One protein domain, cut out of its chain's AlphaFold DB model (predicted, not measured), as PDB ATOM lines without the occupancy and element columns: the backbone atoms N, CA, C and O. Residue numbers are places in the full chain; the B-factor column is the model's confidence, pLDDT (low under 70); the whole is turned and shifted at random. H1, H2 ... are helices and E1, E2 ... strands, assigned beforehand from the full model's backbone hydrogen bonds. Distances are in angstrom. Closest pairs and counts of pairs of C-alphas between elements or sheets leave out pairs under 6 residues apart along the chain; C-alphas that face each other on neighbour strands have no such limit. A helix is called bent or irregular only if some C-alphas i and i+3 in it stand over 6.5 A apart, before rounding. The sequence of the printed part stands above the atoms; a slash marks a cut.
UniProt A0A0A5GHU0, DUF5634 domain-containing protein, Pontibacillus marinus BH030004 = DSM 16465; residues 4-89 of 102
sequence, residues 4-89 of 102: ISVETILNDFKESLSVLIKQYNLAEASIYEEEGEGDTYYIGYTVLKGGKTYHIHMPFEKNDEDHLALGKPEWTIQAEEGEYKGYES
ATOM      1  N   ILE A   4     -22.697 -52.856 -13.652       87.69
ATOM      2  CA  ILE A   4     -22.088 -53.446 -12.463       87.69
ATOM      3  C   ILE A   4     -23.125 -54.368 -11.830       87.69
ATOM      4  O   ILE A   4     -24.311 -54.051 -11.807       87.69
ATOM      5  N   SER A   5     -22.706 -55.531 -11.339       89.88
ATOM      6  CA  SER A   5     -23.637 -56.496 -10.753       89.88
ATOM      7  C   SER A   5     -24.334 -55.880  -9.541       89.88
ATOM      8  O   SER A   5     -23.680 -55.199  -8.742       89.88
ATOM      9  N   VAL A   6     -25.633 -56.155  -9.378       87.62
ATOM     10  CA  VAL A   6     -26.436 -55.664  -8.239       87.62
ATOM     11  C   VAL A   6     -25.700 -55.890  -6.913       87.62
ATOM     12  O   VAL A   6     -25.568 -54.968  -6.114       87.62
ATOM     13  N   GLU A   7     -25.121 -57.078  -6.716       89.00
ATOM     14  CA  GLU A   7     -24.370 -57.427  -5.503       89.00
ATOM     15  C   GLU A   7     -23.175 -56.502  -5.229       89.00
ATOM     16  O   GLU A   7     -22.924 -56.144  -4.080       89.00
ATOM     17  N   THR A   8     -22.437 -56.097  -6.266       90.38
ATOM     18  CA  THR A   8     -21.276 -55.206  -6.106       90.38
ATOM     19  C   THR A   8     -21.718 -53.808  -5.690       90.38
ATOM     20  O   THR A   8     -21.116 -53.228  -4.790       90.38
ATOM     21  N   ILE A   9     -22.802 -53.299  -6.283       90.31
ATOM     22  CA  ILE A   9     -23.376 -52.004  -5.898       90.31
ATOM     23  C   ILE A   9     -23.907 -52.067  -4.465       90.31
ATOM     24  O   ILE A   9     -23.556 -51.227  -3.644       90.31
ATOM     25  N   LEU A  10     -24.694 -53.087  -4.119       91.12
ATOM     26  CA  LEU A  10     -25.219 -53.240  -2.760       91.12
ATOM     27  C   LEU A  10     -24.097 -53.353  -1.722       91.12
ATOM     28  O   LEU A  10     -24.202 -52.776  -0.637       91.12
ATOM     29  N   ASN A  11     -23.012 -54.064  -2.043       92.44
ATOM     30  CA  ASN A  11     -21.860 -54.158  -1.157       92.44
ATOM     31  C   ASN A  11     -21.189 -52.791  -0.948       92.44
ATOM     32  O   ASN A  11     -20.930 -52.431   0.195       92.44
ATOM     33  N   ASP A  12     -20.987 -52.003  -2.008       91.12
ATOM     34  CA  ASP A  12     -20.419 -50.649  -1.912       91.12
ATOM     35  C   ASP A  12     -21.268 -49.723  -1.017       91.12
ATOM     36  O   ASP A  12     -20.762 -49.072  -0.091       91.12
ATOM     37  N   PHE A  13     -22.593 -49.750  -1.198       91.94
ATOM     38  CA  PHE A  13     -23.509 -48.990  -0.350       91.94
ATOM     39  C   PHE A  13     -23.442 -49.466   1.108       91.94
ATOM     40  O   PHE A  13     -23.437 -48.648   2.033       91.94
ATOM     41  N   LYS A  14     -23.359 -50.782   1.330       92.31
ATOM     42  CA  LYS A  14     -23.291 -51.382   2.666       92.31
ATOM     43  C   LYS A  14     -21.994 -51.048   3.392       92.31
ATOM     44  O   LYS A  14     -22.033 -50.774   4.592       92.31
ATOM     45  N   GLU A  15     -20.863 -51.036   2.697       92.31
ATOM     46  CA  GLU A  15     -19.588 -50.597   3.269       92.31
ATOM     47  C   GLU A  15     -19.637 -49.109   3.650       92.31
ATOM     48  O   GLU A  15     -19.150 -48.715   4.716       92.31
ATOM     49  N   SER A  16     -20.334 -48.300   2.849       90.50
ATOM     50  CA  SER A  16     -20.522 -46.869   3.098       90.50
ATOM     51  C   SER A  16     -21.471 -46.553   4.265       90.50
ATOM     52  O   SER A  16     -21.309 -45.512   4.907       90.50
ATOM     53  N   LEU A  17     -22.411 -47.440   4.631       90.50
ATOM     54  CA  LEU A  17     -23.391 -47.206   5.713       90.50
ATOM     55  C   LEU A  17     -22.747 -46.761   7.031       90.50
ATOM     56  O   LEU A  17     -23.191 -45.801   7.661       90.50
ATOM     57  N   SER A  18     -21.679 -47.444   7.451       87.94
ATOM     58  CA  SER A  18     -21.005 -47.145   8.721       87.94
ATOM     59  C   SER A  18     -20.361 -45.756   8.728       87.94
ATOM     60  O   SER A  18     -20.263 -45.123   9.782       87.94
ATOM     61  N   VAL A  19     -19.912 -45.287   7.561       91.19
ATOM     62  CA  VAL A  19     -19.356 -43.943   7.382       91.19
ATOM     63  C   VAL A  19     -20.483 -42.914   7.415       91.19
ATOM     64  O   VAL A  19     -20.376 -41.943   8.159       91.19
ATOM     65  N   LEU A  20     -21.592 -43.166   6.714       90.75
ATOM     66  CA  LEU A  20     -22.757 -42.274   6.669       90.75
ATOM     67  C   LEU A  20     -23.383 -42.044   8.044       90.75
ATOM     68  O   LEU A  20     -23.623 -40.898   8.423       90.75
ATOM     69  N   ILE A  21     -23.592 -43.115   8.819       90.75
ATOM     70  CA  ILE A  21     -24.155 -43.026  10.175       90.75
ATOM     71  C   ILE A  21     -23.324 -42.076  11.041       90.75
ATOM     72  O   ILE A  21     -23.876 -41.228  11.742       90.75
ATOM     73  N   LYS A  22     -21.993 -42.182  10.958       90.25
ATOM     74  CA  LYS A  22     -21.068 -41.331  11.716       90.25
ATOM     75  C   LYS A  22     -21.008 -39.906  11.175       90.25
ATOM     76  O   LYS A  22     -21.069 -38.970  11.965       90.25
ATOM     77  N   GLN A  23     -20.881 -39.738   9.859       92.00
ATOM     78  CA  GLN A  23     -20.721 -38.435   9.210       92.00
ATOM     79  C   GLN A  23     -21.950 -37.544   9.409       92.00
ATOM     80  O   GLN A  23     -21.806 -36.367   9.723       92.00
ATOM     81  N   TYR A  24     -23.151 -38.111   9.284       89.56
ATOM     82  CA  TYR A  24     -24.410 -37.362   9.345       89.56
ATOM     83  C   TYR A  24     -25.154 -37.503  10.678       89.56
ATOM     84  O   TYR A  24     -26.293 -37.033  10.803       89.56
ATOM     85  N   ASN A  25     -24.504 -38.129  11.669       87.31
ATOM     86  CA  ASN A  25     -25.020 -38.386  13.013       87.31
ATOM     87  C   ASN A  25     -26.437 -38.991  12.980       87.31
ATOM     88  O   ASN A  25     -27.379 -38.469  13.585       87.31
ATOM     89  N   LEU A  26     -26.589 -40.059  12.195       88.56
ATOM     90  CA  LEU A  26     -27.855 -40.767  12.009       88.56
ATOM     91  C   LEU A  26     -28.103 -41.692  13.200       88.56
ATOM     92  O   LEU A  26     -27.165 -42.298  13.719       88.56
ATOM     93  N   ALA A  27     -29.361 -41.819  13.625       88.19
ATOM     94  CA  ALA A  27     -29.709 -42.781  14.669       88.19
ATOM     95  C   ALA A  27     -29.589 -44.213  14.136       88.19
ATOM     96  O   ALA A  27     -29.043 -45.088  14.802       88.19
ATOM     97  N   GLU A  28     -30.067 -44.419  12.910       89.62
ATOM     98  CA  GLU A  28     -29.999 -45.684  12.195       89.62
ATOM     99  C   GLU A  28     -29.976 -45.420  10.684       89.62
ATOM    100  O   GLU A  28     -30.579 -44.455  10.203       89.62
ATOM    101  N   ALA A  29     -29.270 -46.273   9.940       92.62
ATOM    102  CA  ALA A  29     -29.321 -46.310   8.486       92.62
ATOM    103  C   ALA A  29     -29.236 -47.762   7.998       92.62
ATOM    104  O   ALA A  29     -28.456 -48.552   8.532       92.62
ATOM    105  N   SER A  30     -30.019 -48.093   6.979       93.75
ATOM    106  CA  SER A  30     -30.059 -49.401   6.319       93.75
ATOM    107  C   SER A  30     -30.055 -49.226   4.805       93.75
ATOM    108  O   SER A  30     -30.294 -48.126   4.314       93.75
ATOM    109  N   ILE A  31     -29.778 -50.295   4.059       94.88
ATOM    110  CA  ILE A  31     -29.915 -50.271   2.598       94.88
ATOM    111  C   ILE A  31     -31.393 -50.181   2.229       94.88
ATOM    112  O   ILE A  31     -32.228 -50.850   2.834       94.88
ATOM    113  N   TYR A  32     -31.684 -49.332   1.251       94.31
ATOM    114  CA  TYR A  32     -32.967 -49.271   0.573       94.31
ATOM    115  C   TYR A  32     -32.810 -49.829  -0.837       94.31
ATOM    116  O   TYR A  32     -31.858 -49.494  -1.544       94.31
ATOM    117  N   GLU A  33     -33.754 -50.665  -1.235       93.06
ATOM    118  CA  GLU A  33     -33.788 -51.333  -2.525       93.06
ATOM    119  C   GLU A  33     -35.251 -51.488  -2.946       93.06
ATOM    120  O   GLU A  33     -36.082 -51.958  -2.167       93.06
ATOM    121  N   GLU A  34     -35.574 -51.035  -4.156       91.88
ATOM    122  CA  GLU A  34     -36.928 -51.088  -4.703       91.88
ATOM    123  C   GLU A  34     -36.896 -51.316  -6.216       91.88
ATOM    124  O   GLU A  34     -36.214 -50.607  -6.958       91.88
ATOM    125  N   GLU A  35     -37.663 -52.299  -6.680       90.25
ATOM    126  CA  GLU A  35     -37.897 -52.536  -8.104       90.25
ATOM    127  C   GLU A  35     -38.990 -51.585  -8.605       90.25
ATOM    128  O   GLU A  35     -40.123 -51.604  -8.119       90.25
ATOM    129  N   GLY A  36     -38.635 -50.727  -9.561       86.44
ATOM    130  CA  GLY A  36     -39.555 -49.808 -10.219       86.44
ATOM    131  C   GLY A  36     -40.298 -50.457 -11.389       86.44
ATOM    132  O   GLY A  36     -40.301 -51.671 -11.576       86.44
ATOM    133  N   GLU A  37     -40.948 -49.630 -12.211       86.00
ATOM    134  CA  GLU A  37     -41.597 -50.117 -13.431       86.00
ATOM    135  C   GLU A  37     -40.571 -50.451 -14.528       86.00
ATOM    136  O   GLU A  37     -39.653 -49.671 -14.815       86.00
ATOM    137  N   GLY A  38     -40.774 -51.601 -15.181       87.44
ATOM    138  CA  GLY A  38     -39.916 -52.096 -16.258       87.44
ATOM    139  C   GLY A  38     -38.528 -52.475 -15.749       87.44
ATOM    140  O   GLY A  38     -38.399 -53.239 -14.801       87.44
ATOM    141  N   ASP A  39     -37.508 -51.910 -16.384       88.75
ATOM    142  CA  ASP A  39     -36.095 -52.143 -16.077       88.75
ATOM    143  C   ASP A  39     -35.535 -51.140 -15.048       88.75
ATOM    144  O   ASP A  39     -34.327 -51.048 -14.833       88.75
ATOM    145  N   THR A  40     -36.400 -50.345 -14.410       90.06
ATOM    146  CA  THR A  40     -35.976 -49.342 -13.425       90.06
ATOM    147  C   THR A  40     -35.757 -49.990 -12.065       90.06
ATOM    148  O   THR A  40     -36.628 -50.686 -11.551       90.06
ATOM    149  N   TYR A  41     -34.626 -49.699 -11.435       91.12
ATOM    150  CA  TYR A  41     -34.274 -50.201 -10.113       91.12
ATOM    151  C   TYR A  41     -33.785 -49.045  -9.242       91.12
ATOM    152  O   TYR A  41     -32.998 -48.219  -9.690       91.12
ATOM    153  N   TYR A  42     -34.222 -48.964  -7.994       93.00
ATOM    154  CA  TYR A  42     -33.810 -47.915  -7.069       93.00
ATOM    155  C   TYR A  42     -32.958 -48.506  -5.954       93.00
ATOM    156  O   TYR A  42     -33.361 -49.461  -5.296       93.00
ATOM    157  N   ILE A  43     -31.781 -47.921  -5.727       93.50
ATOM    158  CA  ILE A  43     -30.900 -48.286  -4.610       93.50
ATOM    159  C   ILE A  43     -30.540 -47.040  -3.826       93.50
ATOM    160  O   ILE A  43     -30.219 -45.992  -4.396       93.50
ATOM    161  N   GLY A  44     -30.543 -47.177  -2.507       94.50
ATOM    162  CA  GLY A  44     -29.895 -46.231  -1.626       94.50
ATOM    163  C   GLY A  44     -29.977 -46.604  -0.161       94.50
ATOM    164  O   GLY A  44     -29.545 -47.686   0.237       94.50
ATOM    165  N   TYR A  45     -30.476 -45.682   0.651       95.19
ATOM    166  CA  TYR A  45     -30.455 -45.755   2.099       95.19
ATOM    167  C   TYR A  45     -31.816 -45.416   2.699       95.19
ATOM    168  O   TYR A  45     -32.401 -44.382   2.394       95.19
ATOM    169  N   THR A  46     -32.268 -46.234   3.640       95.12
ATOM    170  CA  THR A  46     -33.324 -45.871   4.585       95.12
ATOM    171  C   THR A  46     -32.659 -45.292   5.821       95.12
ATOM    172  O   THR A  46     -31.889 -45.989   6.480       95.12
ATOM    173  N   VAL A  47     -32.936 -44.030   6.147       94.06
ATOM    174  CA  VAL A  47     -32.333 -43.338   7.294       94.06
ATOM    175  C   VAL A  47     -33.391 -42.904   8.297       94.06
ATOM    176  O   VAL A  47     -34.439 -42.375   7.926       94.06
ATOM    177  N   LEU A  48     -33.097 -43.099   9.582       91.06
ATOM    178  CA  LEU A  48     -33.925 -42.625  10.685       91.06
ATOM    179  C   LEU A  48     -33.273 -41.390  11.313       91.06
ATOM    180  O   LEU A  48     -32.178 -41.464  11.885       91.06
ATOM    181  N   LYS A  49     -33.962 -40.249  11.233       87.19
ATOM    182  CA  LYS A  49     -33.495 -38.977  11.795       87.19
ATOM    183  C   LYS A  49     -34.659 -38.193  12.388       87.19
ATOM    184  O   LYS A  49     -35.721 -38.114  11.788       87.19
ATOM    185  N   GLY A  50     -34.485 -37.669  13.603       85.38
ATOM    186  CA  GLY A  50     -35.544 -36.911  14.288       85.38
ATOM    187  C   GLY A  50     -36.824 -37.713  14.571       85.38
ATOM    188  O   GLY A  50     -37.879 -37.126  14.768       85.38
ATOM    189  N   GLY A  51     -36.754 -39.051  14.568       86.69
ATOM    190  CA  GLY A  51     -37.929 -39.925  14.689       86.69
ATOM    191  C   GLY A  51     -38.738 -40.094  13.398       86.69
ATOM    192  O   GLY A  51     -39.758 -40.775  13.425       86.69
ATOM    193  N   LYS A  52     -38.280 -39.514  12.282       90.12
ATOM    194  CA  LYS A  52     -38.856 -39.666  10.943       90.12
ATOM    195  C   LYS A  52     -37.955 -40.543  10.070       90.12
ATOM    196  O   LYS A  52     -36.726 -40.490  10.180       90.12
ATOM    197  N   THR A  53     -38.574 -41.329   9.196       92.19
ATOM    198  CA  THR A  53     -37.879 -42.195   8.237       92.19
ATOM    199  C   THR A  53     -37.823 -41.517   6.874       92.19
ATOM    200  O   THR A  53     -38.840 -41.031   6.383       92.19
ATOM    201  N   TYR A  54     -36.644 -41.519   6.256       94.06
ATOM    202  CA  TYR A  54     -36.417 -40.985   4.916       94.06
ATOM    203  C   TYR A  54     -35.803 -42.077   4.041       94.06
ATOM    204  O   TYR A  54     -34.829 -42.714   4.450       94.06
ATOM    205  N   HIS A  55     -36.349 -42.292   2.847       95.44
ATOM    206  CA  HIS A  55     -35.736 -43.154   1.838       95.44
ATOM    207  C   HIS A  55     -34.961 -42.281   0.860       95.44
ATOM    208  O   HIS A  55     -35.519 -41.398   0.217       95.44
ATOM    209  N   ILE A  56     -33.661 -42.504   0.777       95.19
ATOM    210  CA  ILE A  56     -32.746 -41.774  -0.087       95.19
ATOM    211  C   ILE A  56     -32.312 -42.745  -1.172       95.19
ATOM    212  O   ILE A  56     -31.702 -43.751  -0.839       95.19
ATOM    213  N   HIS A  57     -32.592 -42.494  -2.444       94.81
ATOM    214  CA  HIS A  57     -32.282 -43.460  -3.501       94.81
ATOM    215  C   HIS A  57     -31.888 -42.797  -4.815       94.81
ATOM    216  O   HIS A  57     -32.231 -41.644  -5.076       94.81
ATOM    217  N   MET A  58     -31.158 -43.540  -5.644       93.06
ATOM    218  CA  MET A  58     -30.846 -43.173  -7.023       93.06
ATOM    219  C   MET A  58     -31.484 -44.167  -7.995       93.06
ATOM    220  O   MET A  58     -31.624 -45.345  -7.655       93.06
ATOM    221  N   PRO A  59     -31.858 -43.713  -9.203       92.88
ATOM    222  CA  PRO A  59     -32.335 -44.587 -10.262       92.88
ATOM    223  C   PRO A  59     -31.177 -45.298 -10.973       92.88
ATOM    224  O   PRO A  59     -30.237 -44.679 -11.481       92.88
ATOM    225  N   PHE A  60     -31.313 -46.608 -11.084       91.69
ATOM    226  CA  PHE A  60     -30.495 -47.507 -11.875       91.69
ATOM    227  C   PHE A  60     -31.355 -48.168 -12.954       91.69
ATOM    228  O   PHE A  60     -32.565 -48.319 -12.804       91.69
ATOM    229  N   GLU A  61     -30.713 -48.563 -14.043       91.50
ATOM    230  CA  GLU A  61     -31.315 -49.365 -15.101       91.50
ATOM    231  C   GLU A  61     -30.748 -50.779 -15.017       91.50
ATOM    232  O   GLU A  61     -29.533 -50.973 -15.127       91.50
ATOM    233  N   LYS A  62     -31.623 -51.751 -14.772       89.81
ATOM    234  CA  LYS A  62     -31.294 -53.170 -14.694       89.81
ATOM    235  C   LYS A  62     -31.341 -53.787 -16.087       89.81
ATOM    236  O   LYS A  62     -32.252 -53.512 -16.849       89.81
ATOM    237  N   ASN A  63     -30.367 -54.620 -16.429       87.88
ATOM    238  CA  ASN A  63     -30.394 -55.398 -17.668       87.88
ATOM    239  C   ASN A  63     -30.833 -56.854 -17.423       87.88
ATOM    240  O   ASN A  63     -30.926 -57.306 -16.280       87.88
ATOM    241  N   ASP A  64     -31.030 -57.614 -18.506       84.56
ATOM    242  CA  ASP A  64     -31.381 -59.047 -18.478       84.56
ATOM    243  C   ASP A  64     -30.367 -59.948 -17.738       84.56
ATOM    244  O   ASP A  64     -30.653 -61.116 -17.482       84.56
ATOM    245  N   GLU A  65     -29.176 -59.440 -17.413       84.25
ATOM    246  CA  GLU A  65     -28.104 -60.172 -16.729       84.25
ATOM    247  C   GLU A  65     -27.956 -59.768 -15.248       84.25
ATOM    248  O   GLU A  65     -26.892 -59.979 -14.671       84.25
ATOM    249  N   ASP A  66     -28.974 -59.152 -14.633       81.50
ATOM    250  CA  ASP A  66     -28.938 -58.664 -13.241       81.50
ATOM    251  C   ASP A  66     -27.772 -57.687 -12.963       81.50
ATOM    252  O   ASP A  66     -27.234 -57.589 -11.853       81.50
ATOM    253  N   HIS A  67     -27.379 -56.917 -13.978       87.94
ATOM    254  CA  HIS A  67     -26.462 -55.796 -13.823       87.94
ATOM    255  C   HIS A  67     -27.218 -54.477 -13.864       87.94
ATOM    256  O   HIS A  67     -28.184 -54.315 -14.603       87.94
ATOM    257  N   LEU A  68     -26.724 -53.511 -13.101       87.94
ATOM    258  CA  LEU A  68     -27.259 -52.167 -13.028       87.94
ATOM    259  C   LEU A  68     -26.296 -51.183 -13.684       87.94
ATOM    260  O   LEU A  68     -25.090 -51.201 -13.429       87.94
ATOM    261  N   ALA A  69     -26.848 -50.279 -14.478       88.94
ATOM    262  CA  ALA A  69     -26.188 -49.060 -14.899       88.94
ATOM    263  C   ALA A  69     -26.788 -47.878 -14.136       88.94
ATOM    264  O   ALA A  69     -28.004 -47.783 -13.983       88.94
ATOM    265  N   LEU A  70     -25.950 -46.951 -13.670       84.62
ATOM    266  CA  LEU A  70     -26.447 -45.705 -13.090       84.62
ATOM    267  C   LEU A  70     -27.206 -44.926 -14.173       84.62
ATOM    268  O   LEU A  70     -26.614 -44.546 -15.185       84.62
ATOM    269  N   GLY A  71     -28.509 -44.719 -13.966       79.94
ATOM    270  CA  GLY A  71     -29.368 -44.036 -14.927       79.94
ATOM    271  C   GLY A  71     -29.122 -42.533 -14.879       79.94
ATOM    272  O   GLY A  71     -28.419 -41.969 -15.719       79.94
ATOM    273  N   LYS A  72     -29.677 -41.879 -13.855       83.56
ATOM    274  CA  LYS A  72     -29.403 -40.470 -13.551       83.56
ATOM    275  C   LYS A  72     -28.639 -40.373 -12.231       83.56
ATOM    276  O   LYS A  72     -29.130 -40.913 -11.241       83.56
ATOM    277  N   PRO A  73     -27.483 -39.687 -12.185       84.12
ATOM    278  CA  PRO A  73     -26.700 -39.498 -10.964       84.12
ATOM    279  C   PRO A  73     -27.343 -38.431 -10.059       84.12
ATOM    280  O   PRO A  73     -26.720 -37.435  -9.709       84.12
ATOM    281  N   GLU A  74     -28.619 -38.610  -9.734       93.19
ATOM    282  CA  GLU A  74     -29.414 -37.693  -8.927       93.19
ATOM    283  C   GLU A  74     -30.069 -38.483  -7.797       93.19
ATOM    284  O   GLU A  74     -30.796 -39.453  -8.025       93.19
ATOM    285  N   TRP A  75     -29.828 -38.046  -6.571       94.81
ATOM    286  CA  TRP A  75     -30.475 -38.580  -5.390       94.81
ATOM    287  C   TRP A  75     -31.889 -38.021  -5.255       94.81
ATOM    288  O   TRP A  75     -32.172 -36.848  -5.529       94.81
ATOM    289  N   THR A  76     -32.772 -38.893  -4.793       95.06
ATOM    290  CA  THR A  76     -34.159 -38.612  -4.442       95.06
ATOM    291  C   THR A  76     -34.348 -38.865  -2.957       95.06
ATOM    292  O   THR A  76     -33.858 -39.866  -2.444       95.06
ATOM    293  N   ILE A  77     -35.052 -37.968  -2.274       95.38
ATOM    294  CA  ILE A  77     -35.487 -38.107  -0.885       95.38
ATOM    295  C   ILE A  77     -36.990 -38.336  -0.904       95.38
ATOM    296  O   ILE A  77     -37.750 -37.447  -1.286       95.38
ATOM    297  N   GLN A  78     -37.422 -39.498  -0.452       94.81
ATOM    298  CA  GLN A  78     -38.818 -39.824  -0.246       94.81
ATOM    299  C   GLN A  78     -39.110 -39.811   1.255       94.81
ATOM    300  O   GLN A  78     -38.530 -40.570   2.035       94.81
ATOM    301  N   ALA A  79     -39.999 -38.907   1.651       91.69
ATOM    302  CA  ALA A  79     -40.475 -38.720   3.013       91.69
ATOM    303  C   ALA A  79     -42.008 -38.787   3.036       91.69
ATOM    304  O   ALA A  79     -42.662 -38.694   1.998       91.69
ATOM    305  N   GLU A  80     -42.603 -38.874   4.226       86.88
ATOM    306  CA  GLU A  80     -44.068 -38.814   4.368       86.88
ATOM    307  C   GLU A  80     -44.665 -37.507   3.819       86.88
ATOM    308  O   GLU A  80     -45.788 -37.486   3.322       86.88
ATOM    309  N   GLU A  81     -43.905 -36.414   3.887       85.19
ATOM    310  CA  GLU A  81     -44.323 -35.082   3.434       85.19
ATOM    311  C   GLU A  81     -44.302 -34.941   1.902       85.19
ATOM    312  O   GLU A  81     -44.910 -34.020   1.357       85.19
ATOM    313  N   GLY A  82     -43.614 -35.848   1.203       89.81
ATOM    314  CA  GLY A  82     -43.478 -35.835  -0.246       89.81
ATOM    315  C   GLY A  82     -42.122 -36.339  -0.731       89.81
ATOM    316  O   GLY A  82     -41.296 -36.846   0.029       89.81
ATOM    317  N   GLU A  83     -41.900 -36.174  -2.028       93.06
ATOM    318  CA  GLU A  83     -40.692 -36.606  -2.720       93.06
ATOM    319  C   GLU A  83     -39.908 -35.387  -3.223       93.06
ATOM    320  O   GLU A  83     -40.468 -34.470  -3.827       93.06
ATOM    321  N   TYR A  84     -38.600 -35.383  -2.980       93.75
ATOM    322  CA  TYR A  84     -37.689 -34.309  -3.350       93.75
ATOM    323  C   TYR A  84     -36.563 -34.885  -4.204       93.75
ATOM    324  O   TYR A  84     -35.828 -35.758  -3.755       93.75
ATOM    325  N   LYS A  85     -36.418 -34.399  -5.436       93.25
ATOM    326  CA  LYS A  85     -35.479 -34.920  -6.440       93.25
ATOM    327  C   LYS A  85     -34.443 -33.868  -6.829       93.25
ATOM    328  O   LYS A  85     -34.694 -32.675  -6.665       93.25
ATOM    329  N   GLY A  86     -33.336 -34.317  -7.417       92.50
ATOM    330  CA  GLY A  86     -32.340 -33.444  -8.051       92.50
ATOM    331  C   GLY A  86     -31.121 -33.128  -7.188       92.50
ATOM    332  O   GLY A  86     -30.458 -32.123  -7.418       92.50
ATOM    333  N   TYR A  87     -30.825 -33.959  -6.187       94.31
ATOM    334  CA  TYR A  87     -29.647 -33.770  -5.345       94.31
ATOM    335  C   TYR A  87     -28.437 -34.479  -5.950       94.31
ATOM    336  O   TYR A  87     -28.456 -35.685  -6.167       94.31
ATOM    337  N   GLU A  88     -27.347 -33.757  -6.172       91.94
ATOM    338  CA  GLU A  88     -26.143 -34.325  -6.798       91.94
ATOM    339  C   GLU A  88     -25.245 -35.065  -5.792       91.94
ATOM    340  O   GLU A  88     -24.267 -35.713  -6.161       91.94
ATOM    341  N   SER A  89     -25.516 -34.944  -4.491       91.75
ATOM    342  CA  SER A  89     -24.674 -35.507  -3.433       91.75
ATOM    343  C   SER A  89     -25.467 -35.779  -2.162       91.75
ATOM    344  O   SER A  89     -26.435 -35.081  -1.859       91.75
TER     345      SER A  89
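This is residues 4 to 89 of the 102 residues of the protein "DUF5634 domain-containing protein" of Pontibacillus marinus BH030004 = DSM 16465 (UniProt A0A0A5GHU0). One helix, H1, packs on a strongly twisted sheet whose main wall is three long strands running back and forth, E1, E2 and E3. Past E3, on the side away from E2, the sheet splits: short E4 pairs with the last residues of E3, while the hairpin of E5 and E6 joins E3 further back along its length. The printed part has 86 residues, with one named helix and then six named strands in the order H1 E1 E2 E3 E4 E5 E6; the neighbour strands are antiparallel, and the class is mixed, helices and strands. The whole is compact, with a radius of gyration of the C-alphas of 13.0 A, and spans 40 by 28 by 20 A.

Find C-alpha 6 at (-26.436, -55.664, -8.239); from there H1 runs over residues 6 to 23, 25.2 A long. It has a kink of 32 degrees near residue 16 and is only just irregular, with C-alphas 15 and 18 at 6.6 A. Next come E1, residues 28 to 35, 22.8 A, and E2, residues 40 to 49, 27.4 A. E3, the longest strand, starts with C-alpha 52 at (-38.856, -39.666, 10.943) and covers residues 52 to 62, 29.9 A. Then look for E4 at residues 67 to 70, E5 at 75 to 79, and E6 at 82 to 87, ending with C-alpha 87 at (-29.647, -33.770, -5.345).

Begin with the meander E1 E2 E3 E4, each strand the antiparallel neighbour of the one before. In the hairpin of E1 and E2, look at N 32 and O 44, 2.9 A apart; in that of E2 and E3, at N 45 and O 56, 2.7 A. E2 lies on one side of E3, E4 and E5 on the other side. The pairing of E3 is staggered: the hairpin of E3 and E4 has N 61 and O 69 at 2.8 A, while for E3 and E5 you find N 57 and O 76 at 2.9 A. In the hairpin of E5 and E6, N 77 and O 84 are 2.8 A apart. E1, E4 and E6 are edge strands; E4 and E6 are apart. H1 is on the sheet: its closest C-alphas to E1 are those of Ile 21 and Ala 29, 6.4 A, and to E4 those of Val 6 and His 67, 5.6 A. In H1, 11 of 14 O i to N i+4 pairs are within hydrogen-bond range. Before H1, residues 4 to 5 pair with residues 67 to 68 of E4, antiparallel.

The two C-alphas farthest apart are those of Gly 50 and Asp 64, 39.8 A. The printed part has no cut, and the six links between named elements are tight. The mean pLDDT of the printed part is 90.5, and no printed residue is under 70.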